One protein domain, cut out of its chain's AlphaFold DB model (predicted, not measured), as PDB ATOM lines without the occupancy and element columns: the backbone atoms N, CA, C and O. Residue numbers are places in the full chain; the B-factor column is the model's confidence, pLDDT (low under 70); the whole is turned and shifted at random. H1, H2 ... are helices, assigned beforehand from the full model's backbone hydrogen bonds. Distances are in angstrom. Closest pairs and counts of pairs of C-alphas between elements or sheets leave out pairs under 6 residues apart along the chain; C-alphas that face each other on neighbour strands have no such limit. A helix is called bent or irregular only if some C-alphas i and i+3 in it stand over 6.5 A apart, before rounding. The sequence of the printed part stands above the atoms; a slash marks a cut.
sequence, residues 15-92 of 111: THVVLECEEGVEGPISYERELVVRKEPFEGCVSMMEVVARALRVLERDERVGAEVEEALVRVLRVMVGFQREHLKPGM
ATOM      1  N   THR A  15      41.347  39.579  -2.652       75.00
ATOM      2  CA  THR A  15      41.959  39.459  -1.329       75.00
ATOM      3  C   THR A  15      41.437  38.208  -0.641       75.00
ATOM      4  O   THR A  15      40.236  38.050  -0.425       75.00
ATOM      5  N   HIS A  16      42.346  37.296  -0.308       69.88
ATOM      6  CA  HIS A  16      41.990  36.063   0.374       69.88
ATOM      7  C   HIS A  16      41.855  36.322   1.874       69.88
ATOM      8  O   HIS A  16      42.838  36.621   2.546       69.88
ATOM      9  N   VAL A  17      40.634  36.189   2.387       65.94
ATOM     10  CA  VAL A  17      40.338  36.266   3.818       65.94
ATOM     11  C   VAL A  17      40.005  34.854   4.282       65.94
ATOM     12  O   VAL A  17      38.946  34.324   3.953       65.94
ATOM     13  N   VAL A  18      40.943  34.223   4.993       63.47
ATOM     14  CA  VAL A  18      40.723  32.910   5.610       63.47
ATOM     15  C   VAL A  18      40.248  33.127   7.026       63.47
ATOM     16  O   VAL A  18      40.874  33.849   7.798       63.47
ATOM     17  N   LEU A  19      39.145  32.477   7.358       60.78
ATOM     18  CA  LEU A  19      38.732  32.306   8.734       60.78
ATOM     19  C   LEU A  19      39.346  31.002   9.229       60.78
ATOM     20  O   LEU A  19      39.236  29.981   8.550       60.78
ATOM     21  N   GLU A  20      40.028  31.056  10.368       59.03
ATOM     22  CA  GLU A  20      40.573  29.866  11.016       59.03
ATOM     23  C   GLU A  20      39.418  28.909  11.320       59.03
ATOM     24  O   GLU A  20      38.509  29.240  12.076       59.03
ATOM     25  N   CYS A  21      39.426  27.749  10.672       55.53
ATOM     26  CA  CYS A  21      38.445  26.696  10.868       55.53
ATOM     27  C   CYS A  21      39.197  25.367  10.912       55.53
ATOM     28  O   CYS A  21      40.036  25.093  10.053       55.53
ATOM     29  N   GLU A  22      38.911  24.561  11.932       57.62
ATOM     30  CA  GLU A  22      39.531  23.253  12.128       57.62
ATOM     31  C   GLU A  22      38.836  22.239  11.208       57.62
ATOM     32  O   GLU A  22      37.821  21.622  11.553       57.62
ATOM     33  N   GLU A  23      39.358  22.094   9.986       56.69
ATOM     34  CA  GLU A  23      38.852  21.113   9.026       56.69
ATOM     35  C   GLU A  23      38.947  19.692   9.612       56.69
ATOM     36  O   GLU A  23      40.018  19.210   9.970       56.69
ATOM     37  N   GLY A  24      37.812  18.990   9.680       58.66
ATOM     38  CA  GLY A  24      37.748  17.600  10.150       58.66
ATOM     39  C   GLY A  24      37.335  17.417  11.612       58.66
ATOM     40  O   GLY A  24      37.037  16.288  12.002       58.66
ATOM     41  N   VAL A  25      37.217  18.493  12.389       58.78
ATOM     42  CA  VAL A  25      36.579  18.448  13.711       58.78
ATOM     43  C   VAL A  25      35.114  18.839  13.538       58.78
ATOM     44  O   VAL A  25      34.822  19.969  13.154       58.78
ATOM     45  N   GLU A  26      34.167  17.913  13.742       56.53
ATOM     46  CA  GLU A  26      32.736  18.250  13.651       56.53
ATOM     47  C   GLU A  26      32.404  19.262  14.756       56.53
ATOM     48  O   GLU A  26      32.649  19.009  15.935       56.53
ATOM     49  N   GLY A  27      31.846  20.412  14.368       57.34
ATOM     50  CA  GLY A  27      31.497  21.461  15.320       57.34
ATOM     51  C   GLY A  27      30.491  20.961  16.364       57.34
ATOM     52  O   GLY A  27      29.648  20.100  16.050       57.34
ATOM     53  N   PRO A  28      30.544  21.492  17.601       53.56
ATOM     54  CA  PRO A  28      29.658  21.064  18.671       53.56
ATOM     55  C   PRO A  28      28.198  21.177  18.235       53.56
ATOM     56  O   PRO A  28      27.793  22.057  17.468       53.56
ATOM     57  N   ILE A  29      27.377  20.244  18.708       51.03
ATOM     58  CA  ILE A  29      25.939  20.285  18.460       51.03
ATOM     59  C   ILE A  29      25.407  21.595  19.049       51.03
ATOM     60  O   ILE A  29      25.754  21.955  20.169       51.03
ATOM     61  N   SER A  30      24.543  22.289  18.306       53.47
ATOM     62  CA  SER A  30      24.037  23.656  18.559       53.47
ATOM     63  C   SER A  30      23.284  23.875  19.887       53.47
ATOM     64  O   SER A  30      22.622  24.889  20.066       53.47
ATOM     65  N   TYR A  31      23.322  22.896  20.788       50.72
ATOM     66  CA  TYR A  31      22.663  22.867  22.090       50.72
ATOM     67  C   TYR A  31      23.652  22.627  23.245       50.72
ATOM     68  O   TYR A  31      23.251  22.734  24.398       50.72
ATOM     69  N   GLU A  32      24.919  22.293  22.961       49.00
ATOM     70  CA  GLU A  32      25.947  22.011  23.979       49.00
ATOM     71  C   GLU A  32      26.812  23.231  24.334       49.00
ATOM     72  O   GLU A  32      27.492  23.221  25.357       49.00
ATOM     73  N   ARG A  33      26.770  24.309  23.539       46.41
ATOM     74  CA  ARG A  33      27.405  25.596  23.869       46.41
ATOM     75  C   ARG A  33      26.415  26.749  23.746       46.41
ATOM     76  O   ARG A  33      25.432  26.658  23.020       46.41
ATOM     77  N   GLU A  34      26.730  27.838  24.447       48.78
ATOM     78  CA  GLU A  34      26.009  29.118  24.570       48.78
ATOM     79  C   GLU A  34      25.608  29.838  23.254       48.78
ATOM     80  O   GLU A  34      25.158  30.981  23.305       48.78
ATOM     81  N   LEU A  35      25.746  29.217  22.080       44.38
ATOM     82  CA  LEU A  35      25.495  29.823  20.775       44.38
ATOM     83  C   LEU A  35      24.321  29.155  20.051       44.38
ATOM     84  O   LEU A  35      24.390  28.020  19.586       44.38
ATOM     85  N   VAL A  36      23.246  29.932  19.908       44.78
ATOM     86  CA  VAL A  36      21.995  29.601  19.207       44.78
ATOM     87  C   VAL A  36      22.134  29.843  17.704       44.78
ATOM     88  O   VAL A  36      21.295  30.484  17.073       44.78
ATOM     89  N   VAL A  37      23.218  29.372  17.095       44.38
ATOM     90  CA  VAL A  37      23.407  29.504  15.647       44.38
ATOM     91  C   VAL A  37      23.622  28.115  15.068       44.38
ATOM     92  O   VAL A  37      24.249  27.255  15.680       44.38
ATOM     93  N   ARG A  38      22.935  27.861  13.949       46.75
ATOM     94  CA  ARG A  38      22.792  26.555  13.295       46.75
ATOM     95  C   ARG A  38      24.090  25.760  13.294       46.75
ATOM     96  O   ARG A  38      25.143  26.315  13.045       46.75
ATOM     97  N   LYS A  39      23.938  24.443  13.453       45.12
ATOM     98  CA  LYS A  39      24.995  23.441  13.351       45.12
ATOM     99  C   LYS A  39      25.928  23.748  12.178       45.12
ATOM    100  O   LYS A  39      25.545  23.576  11.018       45.12
ATOM    101  N   GLU A  40      27.119  24.207  12.501       51.00
ATOM    102  CA  GLU A  40      28.129  24.473  11.502       51.00
ATOM    103  C   GLU A  40      28.891  23.177  11.194       51.00
ATOM    104  O   GLU A  40      28.996  22.301  12.059       51.00
ATOM    105  N   PRO A  41      29.328  22.975   9.941       50.91
ATOM    106  CA  PRO A  41      29.911  21.704   9.520       50.91
ATOM    107  C   PRO A  41      31.211  21.353  10.263       50.91
ATOM    108  O   PRO A  41      31.513  20.167  10.372       50.91
ATOM    109  N   PHE A  42      31.925  22.344  10.814       53.38
ATOM    110  CA  PHE A  42      33.214  22.178  11.491       53.38
ATOM    111  C   PHE A  42      33.323  23.038  12.763       53.38
ATOM    112  O   PHE A  42      32.612  24.035  12.904       53.38
ATOM    113  N   GLU A  43      34.199  22.663  13.696       50.06
ATOM    114  CA  GLU A  43      34.547  23.499  14.848       50.06
ATOM    115  C   GLU A  43      35.260  24.780  14.374       50.06
ATOM    116  O   GLU A  43      36.023  24.776  13.405       50.06
ATOM    117  N   GLY A  44      34.945  25.913  15.007       52.50
ATOM    118  CA  GLY A  44      35.461  27.219  14.581       52.50
ATOM    119  C   GLY A  44      34.817  27.772  13.308       52.50
ATOM    120  O   GLY A  44      35.305  28.754  12.759       52.50
ATOM    121  N   CYS A  45      33.721  27.182  12.827       53.22
ATOM    122  CA  CYS A  45      32.902  27.875  11.846       53.22
ATOM    123  C   CYS A  45      32.378  29.202  12.430       53.22
ATOM    124  O   CYS A  45      32.392  29.460  13.639       53.22
ATOM    125  N   VAL A  46      32.023  30.097  11.521       60.25
ATOM    126  CA  VAL A  46      31.859  31.508  11.829       60.25
ATOM    127  C   VAL A  46      30.527  31.956  11.284       60.25
ATOM    128  O   VAL A  46      30.195  31.696  10.122       60.25
ATOM    129  N   SER A  47      29.778  32.694  12.102       70.12
ATOM    130  CA  SER A  47      28.514  33.251  11.645       70.12
ATOM    131  C   SER A  47      28.744  34.118  10.405       70.12
ATOM    132  O   SER A  47      29.750  34.825  10.299       70.12
ATOM    133  N   MET A  48      27.779  34.131   9.485       77.56
ATOM    134  CA  MET A  48      27.836  34.998   8.302       77.56
ATOM    135  C   MET A  48      28.100  36.467   8.676       77.56
ATOM    136  O   MET A  48      28.810  37.161   7.959       77.56
ATOM    137  N   MET A  49      27.579  36.926   9.819       77.00
ATOM    138  CA  MET A  49      27.798  38.284  10.320       77.00
ATOM    139  C   MET A  49      29.258  38.532  10.722       77.00
ATOM    140  O   MET A  49      29.795  39.603  10.462       77.00
ATOM    141  N   GLU A  50      29.917  37.543  11.326       79.12
ATOM    142  CA  GLU A  50      31.333  37.631  11.686       79.12
ATOM    143  C   GLU A  50      32.221  37.598  10.437       79.12
ATOM    144  O   GLU A  50      33.156  38.387  10.333       79.12
ATOM    145  N   VAL A  51      31.870  36.785   9.431       83.06
ATOM    146  CA  VAL A  51      32.534  36.821   8.114       83.06
ATOM    147  C   VAL A  51      32.436  38.211   7.488       83.06
ATOM    148  O   VAL A  51      33.437  38.744   7.012       83.06
ATOM    149  N   VAL A  52      31.245  38.817   7.513       86.62
ATOM    150  CA  VAL A  52      31.020  40.179   7.008       86.62
ATOM    151  C   VAL A  52      31.841  41.200   7.796       86.62
ATOM    152  O   VAL A  52      32.476  42.050   7.179       86.62
ATOM    153  N   ALA A  53      31.895  41.099   9.126       87.19
ATOM    154  CA  ALA A  53      32.692  41.996   9.961       87.19
ATOM    155  C   ALA A  53      34.184  41.966   9.586       87.19
ATOM    156  O   ALA A  53      34.791  43.016   9.375       87.19
ATOM    157  N   ARG A  54      34.760  40.769   9.407       83.56
ATOM    158  CA  ARG A  54      36.166  40.625   8.996       83.56
ATOM    159  C   ARG A  54      36.406  41.064   7.553       83.56
ATOM    160  O   ARG A  54      37.444  41.649   7.258       83.56
ATOM    161  N   ALA A  55      35.453  40.816   6.654       87.31
ATOM    162  CA  ALA A  55      35.533  41.299   5.277       87.31
ATOM    163  C   ALA A  55      35.535  42.833   5.226       87.31
ATOM    164  O   ALA A  55      36.354  43.413   4.519       87.31
ATOM    165  N   LEU A  56      34.675  43.490   6.010       89.12
ATOM    166  CA  LEU A  56      34.637  44.949   6.100       89.12
ATOM    167  C   LEU A  56      35.956  45.518   6.626       89.12
ATOM    168  O   LEU A  56      36.469  46.447   6.018       89.12
ATOM    169  N   ARG A  57      36.581  44.910   7.643       89.56
ATOM    170  CA  ARG A  57      37.920  45.331   8.095       89.56
ATOM    171  C   ARG A  57      38.963  45.342   6.980       89.56
ATOM    172  O   ARG A  57      39.807  46.226   6.951       89.56
ATOM    173  N   VAL A  58      38.926  44.350   6.093       88.19
ATOM    174  CA  VAL A  58      39.872  44.231   4.973       88.19
ATOM    175  C   VAL A  58      39.541  45.205   3.837       88.19
ATOM    176  O   VAL A  58      40.438  45.622   3.108       88.19
ATOM    177  N   LEU A  59      38.263  45.545   3.660       89.56
ATOM    178  CA  LEU A  59      37.800  46.469   2.623       89.56
ATOM    179  C   LEU A  59      37.950  47.942   3.028       89.56
ATOM    180  O   LEU A  59      38.089  48.795   2.147       89.56
ATOM    181  N   GLU A  60      37.920  48.243   4.327       92.62
ATOM    182  CA  GLU A  60      38.137  49.592   4.835       92.62
ATOM    183  C   GLU A  60      39.571  50.061   4.578       92.62
ATOM    184  O   GLU A  60      40.549  49.355   4.821       92.62
ATOM    185  N   ARG A  61      39.702  51.290   4.064       89.56
ATOM    186  CA  ARG A  61      41.009  51.859   3.694       89.56
ATOM    187  C   ARG A  61      41.829  52.284   4.906       89.56
ATOM    188  O   ARG A  61      43.054  52.274   4.841       89.56
ATOM    189  N   ASP A  62      41.149  52.717   5.962       93.62
ATOM    190  CA  ASP A  62      41.768  53.076   7.231       93.62
ATOM    191  C   ASP A  62      41.711  51.865   8.163       93.62
ATOM    192  O   ASP A  62      40.634  51.406   8.543       93.62
ATOM    193  N   GLU A  63      42.883  51.350   8.531       89.62
ATOM    194  CA  GLU A  63      43.015  50.168   9.383       89.62
ATOM    195  C   GLU A  63      42.348  50.354  10.752       89.62
ATOM    196  O   GLU A  63      41.767  49.407  11.286       89.62
ATOM    197  N   ARG A  64      42.390  51.568  11.319       93.62
ATOM    198  CA  ARG A  64      41.764  51.846  12.618       93.62
ATOM    199  C   ARG A  64      40.251  51.796  12.503       93.62
ATOM    200  O   ARG A  64      39.609  51.133  13.311       93.62
ATOM    201  N   VAL A  65      39.699  52.424  11.467       94.44
ATOM    202  CA  VAL A  65      38.254  52.400  11.203       94.44
ATOM    203  C   VAL A  65      37.788  50.973  10.915       94.44
ATOM    204  O   VAL A  65      36.794  50.527  11.481       94.44
ATOM    205  N   GLY A  66      38.531  50.216  10.103       93.94
ATOM    206  CA  GLY A  66      38.225  48.813   9.824       93.94
ATOM    207  C   GLY A  66      38.213  47.942  11.084       93.94
ATOM    208  O   GLY A  66      37.311  47.121  11.255       93.94
ATOM    209  N   ALA A  67      39.177  48.142  11.989       92.81
ATOM    210  CA  ALA A  67      39.223  47.446  13.273       92.81
ATOM    211  C   ALA A  67      38.048  47.831  14.193       92.81
ATOM    212  O   ALA A  67      37.439  46.951  14.800       92.81
ATOM    213  N   GLU A  68      37.689  49.116  14.258       96.69
ATOM    214  CA  GLU A  68      36.535  49.599  15.030       96.69
ATOM    215  C   GLU A  68      35.209  49.028  14.502       96.69
ATOM    216  O   GLU A  68      34.355  48.608  15.287       96.69
ATOM    217  N   VAL A  69      35.044  48.954  13.175       94.25
ATOM    218  CA  VAL A  69      33.866  48.357  12.525       94.25
ATOM    219  C   VAL A  69      33.761  46.865  12.840       94.25
ATOM    220  O   VAL A  69      32.681  46.398  13.214       94.25
ATOM    221  N   GLU A  70      34.860  46.113  12.727       91.56
ATOM    222  CA  GLU A  70      34.871  44.692  13.092       91.56
ATOM    223  C   GLU A  70      34.487  44.503  14.563       91.56
ATOM    224  O   GLU A  70      33.582  43.719  14.865       91.56
ATOM    225  N   GLU A  71      35.126  45.241  15.477       92.19
ATOM    226  CA  GLU A  71      34.866  45.119  16.911       92.19
ATOM    227  C   GLU A  71      33.402  45.437  17.243       92.19
ATOM    228  O   GLU A  71      32.757  44.696  17.992       92.19
ATOM    229  N   ALA A  72      32.852  46.506  16.662       95.25
ATOM    230  CA  ALA A  72      31.466  46.901  16.873       95.25
ATOM    231  C   ALA A  72      30.487  45.812  16.409       95.25
ATOM    232  O   ALA A  72      29.577  45.437  17.156       95.25
ATOM    233  N   LEU A  73      30.690  45.257  15.210       90.38
ATOM    234  CA  LEU A  73      29.830  44.208  14.657       90.38
ATOM    235  C   LEU A  73      29.914  42.909  15.468       90.38
ATOM    236  O   LEU A  73      28.882  42.315  15.794       90.38
ATOM    237  N   VAL A  74      31.122  42.495  15.859       85.75
ATOM    238  CA  VAL A  74      31.329  41.315  16.709       85.75
ATOM    239  C   VAL A  74      30.687  41.516  18.085       85.75
ATOM    240  O   VAL A  74      30.058  40.600  18.619       85.75
ATOM    241  N   ARG A  75      30.783  42.719  18.663       88.38
ATOM    242  CA  ARG A  75      30.150  43.047  19.946       88.38
ATOM    243  C   ARG A  75      28.627  42.950  19.864       88.38
ATOM    244  O   ARG A  75      28.021  42.323  20.731       88.38
ATOM    245  N   VAL A  76      28.012  43.513  18.821       89.19
ATOM    246  CA  VAL A  76      26.560  43.411  18.587       89.19
ATOM    247  C   VAL A  76      26.138  41.951  18.453       89.19
ATOM    248  O   VAL A  76      25.191  41.532  19.116       89.19
ATOM    249  N   LEU A  77      26.870  41.156  17.670       84.69
ATOM    250  CA  LEU A  77      26.587  39.731  17.504       84.69
ATOM    251  C   LEU A  77      26.605  38.987  18.848       84.69
ATOM    252  O   LEU A  77      25.679  38.232  19.142       84.69
ATOM    253  N   ARG A  78      27.614  39.231  19.694       82.25
ATOM    254  CA  ARG A  78      27.708  38.619  21.032       82.25
ATOM    255  C   ARG A  78      26.519  38.986  21.918       82.25
ATOM    256  O   ARG A  78      25.962  38.113  22.576       82.25
ATOM    257  N   VAL A  79      26.100  40.252  21.900       87.31
ATOM    258  CA  VAL A  79      24.925  40.722  22.652       87.31
ATOM    259  C   VAL A  79      23.642  40.065  22.136       87.31
ATOM    260  O   VAL A  79      22.847  39.570  22.931       87.31
ATOM    261  N   MET A  80      23.452  39.991  20.814       83.69
ATOM    262  CA  MET A  80      22.292  39.329  20.203       83.69
ATOM    263  C   MET A  80      22.203  37.856  20.599       83.69
ATOM    264  O   MET A  80      21.133  37.381  20.975       83.69
ATOM    265  N   VAL A  81      23.328  37.140  20.538       77.25
ATOM    266  CA  VAL A  81      23.404  35.735  20.949       77.25
ATOM    267  C   VAL A  81      23.109  35.591  22.442       77.25
ATOM    268  O   VAL A  81      22.356  34.695  22.821       77.25
ATOM    269  N   GLY A  82      23.626  36.496  23.279       78.56
ATOM    270  CA  GLY A  82      23.305  36.558  24.707       78.56
ATOM    271  C   GLY A  82      21.799  36.664  24.959       78.56
ATOM    272  O   GLY A  82      21.230  35.807  25.633       78.56
ATOM    273  N   PHE A  83      21.128  37.629  24.322       81.56
ATOM    274  CA  PHE A  83      19.672  37.789  24.426       81.56
ATOM    275  C   PHE A  83      18.899  36.568  23.930       81.56
ATOM    276  O   PHE A  83      17.940  36.136  24.569       81.56
ATOM    277  N   GLN A  84      19.300  35.984  22.798       78.06
ATOM    278  CA  GLN A  84      18.668  34.767  22.283       78.06
ATOM    279  C   GLN A  84      18.764  33.625  23.292       78.06
ATOM    280  O   GLN A  84      17.801  32.881  23.476       78.06
ATOM    281  N   ARG A  85      19.909  33.510  23.967       70.38
ATOM    282  CA  ARG A  85      20.174  32.466  24.950       70.38
ATOM    283  C   ARG A  85      19.308  32.600  26.198       70.38
ATOM    284  O   ARG A  85      18.818  31.587  26.685       70.38
ATOM    285  N   GLU A  86      19.067  33.821  26.671       76.69
ATOM    286  CA  GLU A  86      18.150  34.090  27.792       76.69
ATOM    287  C   GLU A  86      16.705  33.659  27.495       76.69
ATOM    288  O   GLU A  86      15.965  33.291  28.405       76.69
ATOM    289  N   HIS A  87      16.310  33.656  26.219       77.81
ATOM    290  CA  HIS A  87      14.959  33.301  25.775       77.81
ATOM    291  C   HIS A  87      14.840  31.856  25.269       77.81
ATOM    292  O   HIS A  87      13.751  31.416  24.879       77.81
ATOM    293  N   LEU A  88      15.933  31.086  25.272       70.56
ATOM    294  CA  LEU A  88      15.867  29.661  24.986       70.56
ATOM    295  C   LEU A  88      15.201  28.924  26.143       70.56
ATOM    296  O   LEU A  88      15.557  29.089  27.308       70.56
ATOM    297  N   LYS A  89      14.253  28.041  25.816       68.69
ATOM    298  CA  LYS A  89      13.630  27.185  26.826       68.69
ATOM    299  C   LYS A  89      14.698  26.267  27.442       68.69
ATOM    300  O   LYS A  89      15.352  25.533  26.690       68.69
ATOM    301  N   PRO A  90      14.842  26.241  28.780       66.12
ATOM    302  CA  PRO A  90      15.710  25.284  29.451       66.12
ATOM    303  C   PRO A  90      15.348  23.854  29.032       66.12
ATOM    304  O   PRO A  90      14.173  23.485  29.007       66.12
ATOM    305  N   GLY A  91      16.349  23.050  28.672       61.56
ATOM    306  CA  GLY A  91      16.141  21.646  28.302       61.56
ATOM    307  C   GLY A  91      15.632  21.398  26.875       61.56
ATOM    308  O   GLY A  91      15.151  20.298  26.594       61.56
ATOM    309  N   MET A  92      15.741  22.368  25.954       61.41
ATOM    310  CA  MET A  92      15.559  22.099  24.521       61.41
ATOM    311  C   MET A  92      16.559  21.038  24.051       61.41
ATOM    312  O   MET A  92      17.740  21.311  23.863       61.41
TER     313      MET A  92
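AT A GLANCE: This is residues 15 to 92 of the 111 residues of the protein "tRNA-uridine aminocarboxypropyltransferase" of Asparagus officinalis (UniProt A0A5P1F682). A helical hairpin, the short helix H1 and the longer H2 side by side, makes one long side of the model, and a long unnamed stretch, residues 15 to 47, makes a wide, loose arch on the H1 side of it. H2 runs along the longest axis and reaches well past the beginning of H1, and a short tail, residues 87 to 92, follows it. The printed part has 78 residues with two named helices, H1 then H2, and no named strand; the class is all helix, though under half of the residues, 36 of 78, are in named elements. The whole is loose, with a radius of gyration of the C-alphas of 14.5 A, and only just flat, with spans of 46 by 30 by 12 A.

IN THESE COORDINATES: The printed part begins at Thr 15, C-alpha at (41.959, 39.459, -1.329), and residues 15 to 47 hold no named element. H1 is residues 48 to 59, 16.2 A from first to last C-alpha, beginning at (27.836, 34.998, 8.302). H2 is residues 63 to 86, 34.9 A long in the same measure, ending at (18.150, 34.090, 27.792).

HOW THE PARTS SIT: H1 and H2 touch, with 23 pairs of C-alphas within 8 A; the closest C-alphas, those of Arg 57 and Gly 66, are 3.9 A apart. Their lines stand at a shallow tilt of 9 degrees, opposite ways, and their centres are 11.1 A apart. They form a helical hairpin with a tight link of 3 residues. In H1 and H2 every O i to N i+4 pair is within hydrogen-bond range. Neither helix is bent.

THE WHOLE: The two C-alphas farthest apart, those of Arg 61 and Gly 91, are 46.2 A apart. The printed part has no cut. The C-alphas of residues 15 to 47 lie 4 to 20 A from the mean of all C-alphas. The mean pLDDT of the printed part is 71.8; residues 16 to 46 and 89 to 92 are under 70.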